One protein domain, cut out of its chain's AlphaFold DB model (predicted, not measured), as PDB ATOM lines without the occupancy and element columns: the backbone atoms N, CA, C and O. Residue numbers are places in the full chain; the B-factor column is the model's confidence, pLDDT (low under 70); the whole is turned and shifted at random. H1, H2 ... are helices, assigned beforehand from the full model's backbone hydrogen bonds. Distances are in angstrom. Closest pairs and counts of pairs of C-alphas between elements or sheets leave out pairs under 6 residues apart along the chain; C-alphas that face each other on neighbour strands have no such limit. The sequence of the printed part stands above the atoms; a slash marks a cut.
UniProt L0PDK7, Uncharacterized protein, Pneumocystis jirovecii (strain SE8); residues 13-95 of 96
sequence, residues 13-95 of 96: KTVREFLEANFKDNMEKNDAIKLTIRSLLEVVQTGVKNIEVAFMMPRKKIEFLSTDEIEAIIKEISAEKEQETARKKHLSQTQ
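This is residues 13 to 95 of the 96 residues of an uncharacterized protein of Pneumocystis jirovecii (strain SE8) (UniProt L0PDK7). One long helix, H3, makes most of the longest axis, and a short helical hairpin of H1 and H2 packs on one side of its first half, with H2 crossing H3 nearly at a right angle and H1 beyond H2. The rest of H3 sticks out as a free arm, residues 79 to 93, while the long stretch without a named element, residues 42 to 66, first turns back from the end of H2 and then makes a narrow finger, tied by the short antiparallel pairing of residues 54 to 55 with 63 to 64, beyond the other end of H3. The printed part has 83 residues with three named helices, in the order H1, H2, H3, and no named strand; the class is all helix. The whole is loose, with a radius of gyration of the C-alphas of 14.9 A, and elongated, spanning 51 by 30 by 25 A.

H3, the longest helix, has residues 67 to 93 and is 39.2 A from first to last C-alpha; it begins at C-alpha 67 (85.588, 128.640, 105.608) and ends at C-alpha 93 (106.504, 124.086, 138.403). H2 has residues 29 to 41 and is 18.7 A long. H1 has residues 13 to 22 and is 14.3 A long, beginning at C-alpha 13 (100.544, 107.472, 109.331).

H3 touches H2, and the closest C-alphas are those of Lys 34 and Ile 73, 6.7 A apart. Their lines are about perpendicular, at 78 degrees. H3 touches H2 with residues 73 to 77 alone, and H2 touches H3 with residues 34 to 38 alone. H2 also touches H1, with its residues 35 to 40 alone; the closest C-alphas are those of Val 15 and Ser 39, 5.4 A apart. H1 and H2 form a helical hairpin and run opposite ways at a steep tilt of 35.3 degrees, only just past shallow. H1 and H3 are apart. Within the long link, residues 54 to 55 and 63 to 64 form a short antiparallel pairing. In H1, H2 and H3 every O i to N i+4 pair is within hydrogen-bond range.

The C-alphas farthest apart are those of Arg 59 and Gln 95, at 51.5 A. Residues 79 to 95 stand free, of which 79 to 93 belong to H3; without them the body of 66 residues spans 35 by 27 by 20 A. The link from H1 to H2 is short, with 6 residues, and the link from H2 to H3 is long, with 25. The printed part has no cut. Its mean pLDDT is 85.9, and the model's confidence is under 70 at residues 45 to 48 and 90 to 95.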
ATOM      1  N   LYS A  13     100.123 108.177 108.112       92.50
ATOM      2  CA  LYS A  13     100.544 107.472 109.331       92.50
ATOM      3  C   LYS A  13     100.448 108.379 110.561       92.50
ATOM      4  O   LYS A  13      99.793 108.006 111.524       92.50
ATOM      5  N   THR A  14     101.028 109.577 110.492       92.12
ATOM      6  CA  THR A  14     101.001 110.564 111.582       92.12
ATOM      7  C   THR A  14      99.574 111.003 111.903       92.12
ATOM      8  O   THR A  14      99.190 111.049 113.068       92.12
ATOM      9  N   VAL A  15      98.759 111.266 110.876       93.19
ATOM     10  CA  VAL A  15      97.349 111.644 111.058       93.19
ATOM     11  C   VAL A  15      96.561 110.511 111.717       93.19
ATOM     12  O   VAL A  15      95.780 110.759 112.633       93.19
ATOM     13  N   ARG A  16      96.772 109.260 111.286       92.94
ATOM     14  CA  ARG A  16      96.091 108.092 111.852       92.94
ATOM     15  C   ARG A  16      96.487 107.860 113.307       92.94
ATOM     16  O   ARG A  16      95.599 107.712 114.131       92.94
ATOM     17  N   GLU A  17      97.780 107.897 113.625       92.94
ATOM     18  CA  GLU A  17      98.276 107.767 115.003       92.94
ATOM     19  C   GLU A  17      97.675 108.847 115.915       92.94
ATOM     20  O   GLU A  17      97.233 108.551 117.025       92.94
ATOM     21  N   PHE A  18      97.575 110.091 115.432       92.50
ATOM     22  CA  PHE A  18      96.922 111.167 116.178       92.50
ATOM     23  C   PHE A  18      95.428 110.899 116.399       92.50
ATOM     24  O   PHE A  18      94.925 111.081 117.508       92.50
ATOM     25  N   LEU A  19      94.712 110.473 115.355       92.94
ATOM     26  CA  LEU A  19      93.292 110.139 115.451       92.94
ATOM     27  C   LEU A  19      93.063 108.981 116.427       92.94
ATOM     28  O   LEU A  19      92.206 109.096 117.292       92.94
ATOM     29  N   GLU A  20      93.831 107.898 116.326       91.94
ATOM     30  CA  GLU A  20      93.743 106.730 117.214       91.94
ATOM     31  C   GLU A  20      94.014 107.097 118.680       91.94
ATOM     32  O   GLU A  20      93.302 106.632 119.566       91.94
ATOM     33  N   ALA A  21      94.984 107.975 118.950       91.50
ATOM     34  CA  ALA A  21      95.321 108.390 120.313       91.50
ATOM     35  C   ALA A  21      94.266 109.300 120.972       91.50
ATOM     36  O   ALA A  21      94.204 109.376 122.199       91.50
ATOM     37  N   ASN A  22      93.466 110.018 120.178       91.38
ATOM     38  CA  ASN A  22      92.542 111.047 120.673       91.38
ATOM     39  C   ASN A  22      91.059 110.718 120.431       91.38
ATOM     40  O   ASN A  22      90.186 111.425 120.945       91.38
ATOM     41  N   PHE A  23      90.761 109.677 119.655       90.62
ATOM     42  CA  PHE A  23      89.400 109.217 119.413       90.62
ATOM     43  C   PHE A  23      88.757 108.706 120.704       90.62
ATOM     44  O   PHE A  23      89.389 108.032 121.519       90.62
ATOM     45  N   LYS A  24      87.475 109.025 120.880       89.69
ATOM     46  CA  LYS A  24      86.649 108.533 121.982       89.69
ATOM     47  C   LYS A  24      85.360 107.962 121.412       89.69
ATOM     48  O   LYS A  24      84.802 108.508 120.459       89.69
ATOM     49  N   ASP A  25      84.867 106.893 122.020       88.12
ATOM     50  CA  ASP A  25      83.560 106.361 121.658       88.12
ATOM     51  C   ASP A  25      82.459 107.390 121.946       88.12
ATOM     52  O   ASP A  25      82.508 108.111 122.944       88.12
ATOM     53  N   ASN A  26      81.448 107.425 121.074       85.94
ATOM     54  CA  ASN A  26      80.285 108.314 121.175       85.94
ATOM     55  C   ASN A  26      80.632 109.814 121.222       85.94
ATOM     56  O   ASN A  26      79.983 110.577 121.933       85.94
ATOM     57  N   MET A  27      81.643 110.245 120.463       88.25
ATOM     58  CA  MET A  27      81.907 111.672 120.263       88.25
ATOM     59  C   MET A  27      80.697 112.388 119.660       88.25
ATOM     60  O   MET A  27      80.118 111.944 118.665       88.25
ATOM     61  N   GLU A  28      80.366 113.538 120.240       91.25
ATOM     62  CA  GLU A  28      79.400 114.463 119.668       91.25
ATOM     63  C   GLU A  28      79.921 115.043 118.348       91.25
ATOM     64  O   GLU A  28      81.130 115.102 118.094       91.25
ATOM     65  N   LYS A  29      79.000 115.529 117.506       89.88
ATOM     66  CA  LYS A  29      79.319 116.092 116.180       89.88
ATOM     67  C   LYS A  29      80.489 117.084 116.234       89.88
ATOM     68  O   LYS A  29      81.420 116.984 115.438       89.88
ATOM     69  N   ASN A  30      80.428 118.050 117.149       91.25
ATOM     70  CA  ASN A  30      81.415 119.127 117.222       91.25
ATOM     71  C   ASN A  30      82.784 118.620 117.694       91.25
ATOM     72  O   ASN A  30      83.806 119.077 117.185       91.25
ATOM     73  N   ASP A  31      82.810 117.638 118.596       92.31
ATOM     74  CA  ASP A  31      84.051 117.034 119.084       92.31
ATOM     75  C   ASP A  31      84.739 116.219 117.988       92.31
ATOM     76  O   ASP A  31      85.953 116.318 117.813       92.31
ATOM     77  N   ALA A  32      83.960 115.470 117.199       92.94
ATOM     78  CA  ALA A  32      84.471 114.730 116.052       92.94
ATOM     79  C   ALA A  32      85.069 115.676 114.996       92.94
ATOM     80  O   ALA A  32      86.195 115.465 114.548       92.94
ATOM     81  N   ILE A  33      84.362 116.761 114.656       94.12
ATOM     82  CA  ILE A  33      84.851 117.789 113.722       94.12
ATOM     83  C   ILE A  33      86.142 118.429 114.247       94.12
ATOM     84  O   ILE A  33      87.125 118.537 113.510       94.12
ATOM     85  N   LYS A  34      86.167 118.826 115.526       93.50
ATOM     86  CA  LYS A  34      87.341 119.443 116.154       93.50
ATOM     87  C   LYS A  34      88.536 118.486 116.139       93.50
ATOM     88  O   LYS A  34      89.643 118.910 115.814       93.50
ATOM     89  N   LEU A  35      88.322 117.199 116.422       93.50
ATOM     90  CA  LEU A  35      89.357 116.167 116.338       93.50
ATOM     91  C   LEU A  35      89.890 115.998 114.904       93.50
ATOM     92  O   LEU A  35      91.104 115.934 114.712       93.50
ATOM     93  N   THR A  36      89.010 115.962 113.899       93.06
ATOM     94  CA  THR A  36      89.414 115.874 112.487       93.06
ATOM     95  C   THR A  36      90.252 117.078 112.065       93.06
ATOM     96  O   THR A  36      91.292 116.917 111.436       93.06
ATOM     97  N   ILE A  37      89.854 118.293 112.443       92.38
ATOM     98  CA  ILE A  37      90.619 119.497 112.104       92.38
ATOM     99  C   ILE A  37      91.970 119.499 112.832       92.38
ATOM    100  O   ILE A  37      92.993 119.797 112.215       92.38
ATOM    101  N   ARG A  38      92.011 119.097 114.111       91.25
ATOM    102  CA  ARG A  38      93.267 118.938 114.867       91.25
ATOM    103  C   ARG A  38      94.242 118.001 114.168       91.25
ATOM    104  O   ARG A  38      95.407 118.353 114.033       91.25
ATOM    105  N   SER A  39      93.775 116.843 113.702       91.38
ATOM    106  CA  SER A  39      94.653 115.856 113.068       91.38
ATOM    107  C   SER A  39      95.244 116.356 111.746       91.38
ATOM    108  O   SER A  39      96.399 116.060 111.441       91.38
ATOM    109  N   LEU A  40      94.499 117.168 110.989       90.00
ATOM    110  CA  LEU A  40      95.001 117.811 109.771       90.00
ATOM    111  C   LEU A  40      96.058 118.884 110.078       90.00
ATOM    112  O   LEU A  40      97.057 118.986 109.363       90.00
ATOM    113  N   LEU A  41      95.888 119.652 111.158       88.56
ATOM    114  CA  LEU A  41      96.846 120.689 111.562       88.56
ATOM    115  C   LEU A  41      98.207 120.140 112.018       88.56
ATOM    116  O   LEU A  41      99.182 120.884 112.013       88.56
ATOM    117  N   GLU A  42      98.312 118.853 112.356       85.88
ATOM    118  CA  GLU A  42      99.602 118.233 112.693       85.88
ATOM    119  C   GLU A  42     100.527 118.084 111.471       85.88
ATOM    120  O   GLU A  42     101.738 117.922 111.620       85.88
ATOM    121  N   VAL A  43      99.980 118.155 110.250       84.00
ATOM    122  CA  VAL A  43     100.746 117.953 109.004       84.00
ATOM    123  C   VAL A  43     100.609 119.096 107.994       84.00
ATOM    124  O   VAL A  43     101.435 119.205 107.083       84.00
ATOM    125  N   VAL A  44      99.603 119.965 108.137       79.69
ATOM    126  CA  VAL A  44      99.363 121.110 107.247       79.69
ATOM    127  C   VAL A  44     100.051 122.366 107.787       79.69
ATOM    128  O   VAL A  44      99.630 122.949 108.779       79.69
ATOM    129  N   GLN A  45     101.087 122.830 107.084       69.75
ATOM    130  CA  GLN A  45     101.807 124.071 107.414       69.75
ATOM    131  C   GLN A  45     101.191 125.325 106.762       69.75
ATOM    132  O   GLN A  45     101.518 126.442 107.150       69.75
ATOM    133  N   THR A  46     100.311 125.165 105.765       65.25
ATOM    134  CA  THR A  46      99.846 126.250 104.874       65.25
ATOM    135  C   THR A  46      98.514 126.903 105.274       65.25
ATOM    136  O   THR A  46      98.009 127.755 104.543       65.25
ATOM    137  N   GLY A  47      97.954 126.561 106.439       65.56
ATOM    138  CA  GLY A  47      96.754 127.202 106.989       65.56
ATOM    139  C   GLY A  47      95.418 126.784 106.351       65.56
ATOM    140  O   GLY A  47      95.344 125.890 105.510       65.56
ATOM    141  N   VAL A  48      94.348 127.459 106.787       68.12
ATOM    142  CA  VAL A  48      92.919 127.111 106.604       68.12
ATOM    143  C   VAL A  48      92.441 127.005 105.153       68.12
ATOM    144  O   VAL A  48      91.502 126.273 104.867       68.12
ATOM    145  N   LYS A  49      93.106 127.701 104.220       78.38
ATOM    146  CA  LYS A  49      92.660 127.833 102.820       78.38
ATOM    147  C   LYS A  49      92.722 126.531 102.016       78.38
ATOM    148  O   LYS A  49      92.168 126.481 100.928       78.38
ATOM    149  N   ASN A  50      93.404 125.508 102.530       80.44
ATOM    150  CA  ASN A  50      93.556 124.207 101.871       80.44
ATOM    151  C   ASN A  50      92.798 123.082 102.595       80.44
ATOM    152  O   ASN A  50      93.087 121.909 102.365       80.44
ATOM    153  N   ILE A  51      91.894 123.425 103.517       87.56
ATOM    154  CA  ILE A  51      91.133 122.460 104.309       87.56
ATOM    155  C   ILE A  51      89.658 122.580 103.931       87.56
ATOM    156  O   ILE A  51      89.052 123.633 104.103       87.56
ATOM    157  N   GLU A  52      89.078 121.476 103.474       90.88
ATOM    158  CA  GLU A  52      87.635 121.318 103.300       90.88
ATOM    159  C   GLU A  52      87.151 120.200 104.220       90.88
ATOM    160  O   GLU A  52      87.767 119.134 104.305       90.88
ATOM    161  N   VAL A  53      86.046 120.444 104.924       92.56
ATOM    162  CA  VAL A  53      85.470 119.478 105.864       92.56
ATOM    163  C   VAL A  53      83.990 119.317 105.567       92.56
ATOM    164  O   VAL A  53      83.236 120.289 105.535       92.56
ATOM    165  N   ALA A  54      83.578 118.065 105.401       94.38
ATOM    166  CA  ALA A  54      82.183 117.674 105.308       94.38
ATOM    167  C   ALA A  54      81.853 116.673 106.414       94.38
ATOM    168  O   ALA A  54      82.681 115.833 106.772       94.38
ATOM    169  N   PHE A  55      80.633 116.739 106.937       92.19
ATOM    170  CA  PHE A  55      80.122 115.771 107.901       92.19
ATOM    171  C   PHE A  55      78.786 115.194 107.435       92.19
ATOM    172  O   PHE A  55      78.050 115.785 106.641       92.19
ATOM    173  N   MET A  56      78.475 114.005 107.941       92.81
ATOM    174  CA  MET A  56      77.260 113.274 107.612       92.81
ATOM    175  C   MET A  56      76.627 112.746 108.893       92.81
ATOM    176  O   MET A  56      77.301 112.145 109.726       92.81
ATOM    177  N   MET A  57      75.317 112.951 109.025       90.06
ATOM    178  CA  MET A  57      74.517 112.448 110.142       90.06
ATOM    179  C   MET A  57      73.466 111.458 109.627       90.06
ATOM    180  O   MET A  57      73.028 111.574 108.476       90.06
ATOM    181  N   PRO A  58      73.010 110.499 110.456       91.00
ATOM    182  CA  PRO A  58      71.989 109.541 110.051       91.00
ATOM    183  C   PRO A  58      70.758 110.239 109.469       91.00
ATOM    184  O   PRO A  58      70.177 111.121 110.100       91.00
ATOM    185  N   ARG A  59      70.354 109.823 108.262       93.12
ATOM    186  CA  ARG A  59      69.177 110.351 107.545       93.12
ATOM    187  C   ARG A  59      69.229 111.854 107.230       93.12
ATOM    188  O   ARG A  59      68.191 112.444 106.942       93.12
ATOM    189  N   LYS A  60      70.411 112.475 107.255       92.00
ATOM    190  CA  LYS A  60      70.623 113.850 106.788       92.00
ATOM    191  C   LYS A  60      71.454 113.865 105.510       92.00
ATOM    192  O   LYS A  60      72.125 112.890 105.178       92.00
ATOM    193  N   LYS A  61      71.380 114.979 104.780       93.88
ATOM    194  CA  LYS A  61      72.294 115.240 103.663       93.88
ATOM    195  C   LYS A  61      73.704 115.482 104.205       93.88
ATOM    196  O   LYS A  61      73.868 115.814 105.376       93.88
ATOM    197  N   ILE A  62      74.699 115.302 103.343       95.06
ATOM    198  CA  ILE A  62      76.066 115.737 103.630       95.06
ATOM    199  C   ILE A  62      76.052 117.259 103.759       95.06
ATOM    200  O   ILE A  62      75.455 117.949 102.928       95.06
ATOM    201  N   GLU A  63      76.694 117.759 104.803       95.06
ATOM    202  CA  GLU A  63      76.828 119.180 105.091       95.06
ATOM    203  C   GLU A  63      78.316 119.541 105.063       95.06
ATOM    204  O   GLU A  63      79.150 118.819 105.613       95.06
ATOM    205  N   PHE A  64      78.644 120.646 104.397       95.50
ATOM    206  CA  PHE A  64      79.997 121.188 104.316       95.50
ATOM    207  C   PHE A  64      80.124 122.342 105.300       95.50
ATOM    208  O   PHE A  64      79.214 123.165 105.394       95.50
ATOM    209  N   LEU A  65      81.245 122.402 106.014       94.38
ATOM    210  CA  LEU A  65      81.563 123.568 106.830       94.38
ATOM    211  C   LEU A  65      82.022 124.708 105.926       94.38
ATOM    212  O   LEU A  65      82.793 124.503 104.986       94.38
ATOM    213  N   SER A  66      81.557 125.914 106.232       93.94
ATOM    214  CA  SER A  66      82.066 127.133 105.615       93.94
ATOM    215  C   SER A  66      83.504 127.415 106.059       93.94
ATOM    216  O   SER A  66      83.961 126.963 107.113       93.94
ATOM    217  N   THR A  67      84.228 128.203 105.263       90.94
ATOM    218  CA  THR A  67      85.588 128.640 105.608       90.94
ATOM    219  C   THR A  67      85.621 129.374 106.950       90.94
ATOM    220  O   THR A  67      86.510 129.111 107.755       90.94
ATOM    221  N   ASP A  68      84.619 130.211 107.230       92.50
ATOM    222  CA  ASP A  68      84.516 130.968 108.482       92.50
ATOM    223  C   ASP A  68      84.342 130.048 109.702       92.50
ATOM    224  O   ASP A  68      84.967 130.260 110.743       92.50
ATOM    225  N   GLU A  69      83.539 128.986 109.573       93.00
ATOM    226  CA  GLU A  69      83.376 127.976 110.628       93.00
ATOM    227  C   GLU A  69      84.682 127.219 110.887       93.00
ATOM    228  O   GLU A  69      85.070 127.023 112.039       93.00
ATOM    229  N   ILE A  70      85.391 126.827 109.824       92.19
ATOM    230  CA  ILE A  70      86.689 126.152 109.939       92.19
ATOM    231  C   ILE A  70      87.705 127.077 110.623       92.19
ATOM    232  O   ILE A  70      88.401 126.651 111.546       92.19
ATOM    233  N   GLU A  71      87.769 128.350 110.231       91.06
ATOM    234  CA  GLU A  71      88.644 129.342 110.861       91.06
ATOM    235  C   GLU A  71      88.340 129.542 112.349       91.06
ATOM    236  O   GLU A  71      89.268 129.613 113.161       91.06
ATOM    237  N   ALA A  72      87.061 129.617 112.720       92.81
ATOM    238  CA  ALA A  72      86.645 129.750 114.111       92.81
ATOM    239  C   ALA A  72      87.087 128.539 114.948       92.81
ATOM    240  O   ALA A  72      87.693 128.714 116.008       92.81
ATOM    241  N   ILE A  73      86.872 127.321 114.440       92.81
ATOM    242  CA  ILE A  73      87.279 126.083 115.120       92.81
ATOM    243  C   ILE A  73      88.803 126.014 115.260       92.81
ATOM    244  O   ILE A  73      89.317 125.622 116.304       92.81
ATOM    245  N   ILE A  74      89.557 126.428 114.241       89.62
ATOM    246  CA  ILE A  74      91.025 126.436 114.293       89.62
ATOM    247  C   ILE A  74      91.538 127.421 115.348       89.62
ATOM    248  O   ILE A  74      92.436 127.067 116.116       89.62
ATOM    249  N   LYS A  75      90.949 128.620 115.438       90.62
ATOM    250  CA  LYS A  75      91.280 129.595 116.490       90.62
ATOM    251  C   LYS A  75      91.019 129.017 117.881       90.62
ATOM    252  O   LYS A  75      91.884 129.112 118.753       90.62
ATOM    253  N   GLU A  76      89.877 128.362 118.067       92.06
ATOM    254  CA  GLU A  76      89.531 127.682 119.318       92.06
ATOM    255  C   GLU A  76      90.558 126.590 119.667       92.06
ATOM    256  O   GLU A  76      91.102 126.575 120.769       92.06
ATOM    257  N   ILE A  77      90.920 125.737 118.702       89.62
ATOM    258  CA  ILE A  77      91.940 124.691 118.867       89.62
ATOM    259  C   ILE A  77      93.294 125.279 119.276       89.62
ATOM    260  O   ILE A  77      93.943 124.741 120.176       89.62
ATOM    261  N   SER A  78      93.740 126.359 118.624       86.69
ATOM    262  CA  SER A  78      95.019 126.994 118.963       86.69
ATOM    263  C   SER A  78      95.026 127.544 120.389       86.69
ATOM    264  O   SER A  78      95.974 127.290 121.130       86.69
ATOM    265  N   ALA A  79      93.937 128.198 120.806       88.19
ATOM    266  CA  ALA A  79      93.804 128.740 122.152       88.19
ATOM    267  C   ALA A  79      93.777 127.627 123.214       88.19
ATOM    268  O   ALA A  79      94.448 127.727 124.242       88.19
ATOM    269  N   GLU A  80      93.060 126.530 122.957       86.88
ATOM    270  CA  GLU A  80      93.045 125.366 123.849       86.88
ATOM    271  C   GLU A  80      94.435 124.717 123.975       86.88
ATOM    272  O   GLU A  80      94.859 124.380 125.081       86.88
ATOM    273  N   LYS A  81      95.187 124.585 122.871       81.56
ATOM    274  CA  LYS A  81      96.547 124.009 122.873       81.56
ATOM    275  C   LYS A  81      97.524 124.861 123.692       81.56
ATOM    276  O   LYS A  81      98.353 124.319 124.432       81.56
ATOM    277  N   GLU A  82      97.413 126.186 123.608       80.31
ATOM    278  CA  GLU A  82      98.187 127.112 124.442       80.31
ATOM    279  C   GLU A  82      97.835 126.966 125.927       80.31
ATOM    280  O   GLU A  82      98.733 126.861 126.766       80.31
ATOM    281  N   GLN A  83      96.544 126.871 126.258       79.81
ATOM    282  CA  GLN A  83      96.085 126.689 127.637       79.81
ATOM    283  C   GLN A  83      96.495 125.337 128.228       79.81
ATOM    284  O   GLN A  83      96.928 125.281 129.382       79.81
ATOM    285  N   GLU A  84      96.414 124.245 127.464       78.25
ATOM    286  CA  GLU A  84      96.904 122.934 127.901       78.25
ATOM    287  C   GLU A  84      98.408 122.958 128.170       78.25
ATOM    288  O   GLU A  84      98.877 122.407 129.168       78.25
ATOM    289  N   THR A  85      99.171 123.626 127.304       76.31
ATOM    290  CA  THR A  85     100.621 123.760 127.465       76.31
ATOM    291  C   THR A  85     100.958 124.609 128.691       76.31
ATOM    292  O   THR A  85     101.839 124.244 129.470       76.31
ATOM    293  N   ALA A  86     100.233 125.710 128.907       76.19
ATOM    294  CA  ALA A  86     100.394 126.572 130.074       76.19
ATOM    295  C   ALA A  86     100.037 125.842 131.379       76.19
ATOM    296  O   ALA A  86     100.802 125.906 132.340       76.19
ATOM    297  N   ARG A  87      98.938 125.073 131.404       73.00
ATOM    298  CA  ARG A  87      98.562 124.242 132.559       73.00
ATOM    299  C   ARG A  87      99.597 123.166 132.857       73.00
ATOM    300  O   ARG A  87      99.979 123.020 134.012       73.00
ATOM    301  N   LYS A  88     100.075 122.437 131.841       72.56
ATOM    302  CA  LYS A  88     101.116 121.408 132.018       72.56
ATOM    303  C   LYS A  88     102.410 122.010 132.574       72.56
ATOM    304  O   LYS A  88     102.983 121.443 133.497       72.56
ATOM    305  N   LYS A  89     102.821 123.188 132.084       70.75
ATOM    306  CA  LYS A  89     103.981 123.927 132.614       70.75
ATOM    307  C   LYS A  89     103.771 124.379 134.061       70.75
ATOM    308  O   LYS A  89     104.663 124.190 134.884       70.75
ATOM    309  N   HIS A  90     102.596 124.912 134.389       66.56
ATOM    310  CA  HIS A  90     102.280 125.363 135.744       66.56
ATOM    311  C   HIS A  90     102.254 124.200 136.752       66.56
ATOM    312  O   HIS A  90     102.909 124.271 137.785       66.56
ATOM    313  N   LEU A  91     101.603 123.083 136.406       67.56
ATOM    314  CA  LEU A  91     101.568 121.867 137.231       67.56
ATOM    315  C   LEU A  91     102.964 121.273 137.469       67.56
ATOM    316  O   LEU A  91     103.241 120.799 138.567       67.56
ATOM    317  N   SER A  92     103.860 121.337 136.476       62.72
ATOM    318  CA  SER A  92     105.250 120.882 136.632       62.72
ATOM    319  C   SER A  92     106.129 121.816 137.475       62.72
ATOM    320  O   SER A  92     107.152 121.377 137.985       62.72
ATOM    321  N   GLN A  93     105.747 123.089 137.631       57.97
ATOM    322  CA  GLN A  93     106.504 124.086 138.403       57.97
ATOM    323  C   GLN A  93     106.063 124.188 139.869       57.97
ATOM    324  O   GLN A  93     106.837 124.656 140.692       57.97
ATOM    325  N   THR A  94     104.852 123.750 140.217       55.62
ATOM    326  CA  THR A  94     104.347 123.761 141.606       55.62
ATOM    327  C   THR A  94     104.746 122.509 142.405       55.62
ATOM    328  O   THR A  94     104.480 122.434 143.599       55.62
ATOM    329  N   GLN A  95     105.391 121.523 141.772       51.97
ATOM    330  CA  GLN A  95     105.824 120.272 142.412       51.97
ATOM    331  C   GLN A  95     107.314 120.239 142.815       51.97
ATOM    332  O   GLN A  95     107.829 119.162 143.117       51.97
TER     333      GLN A  95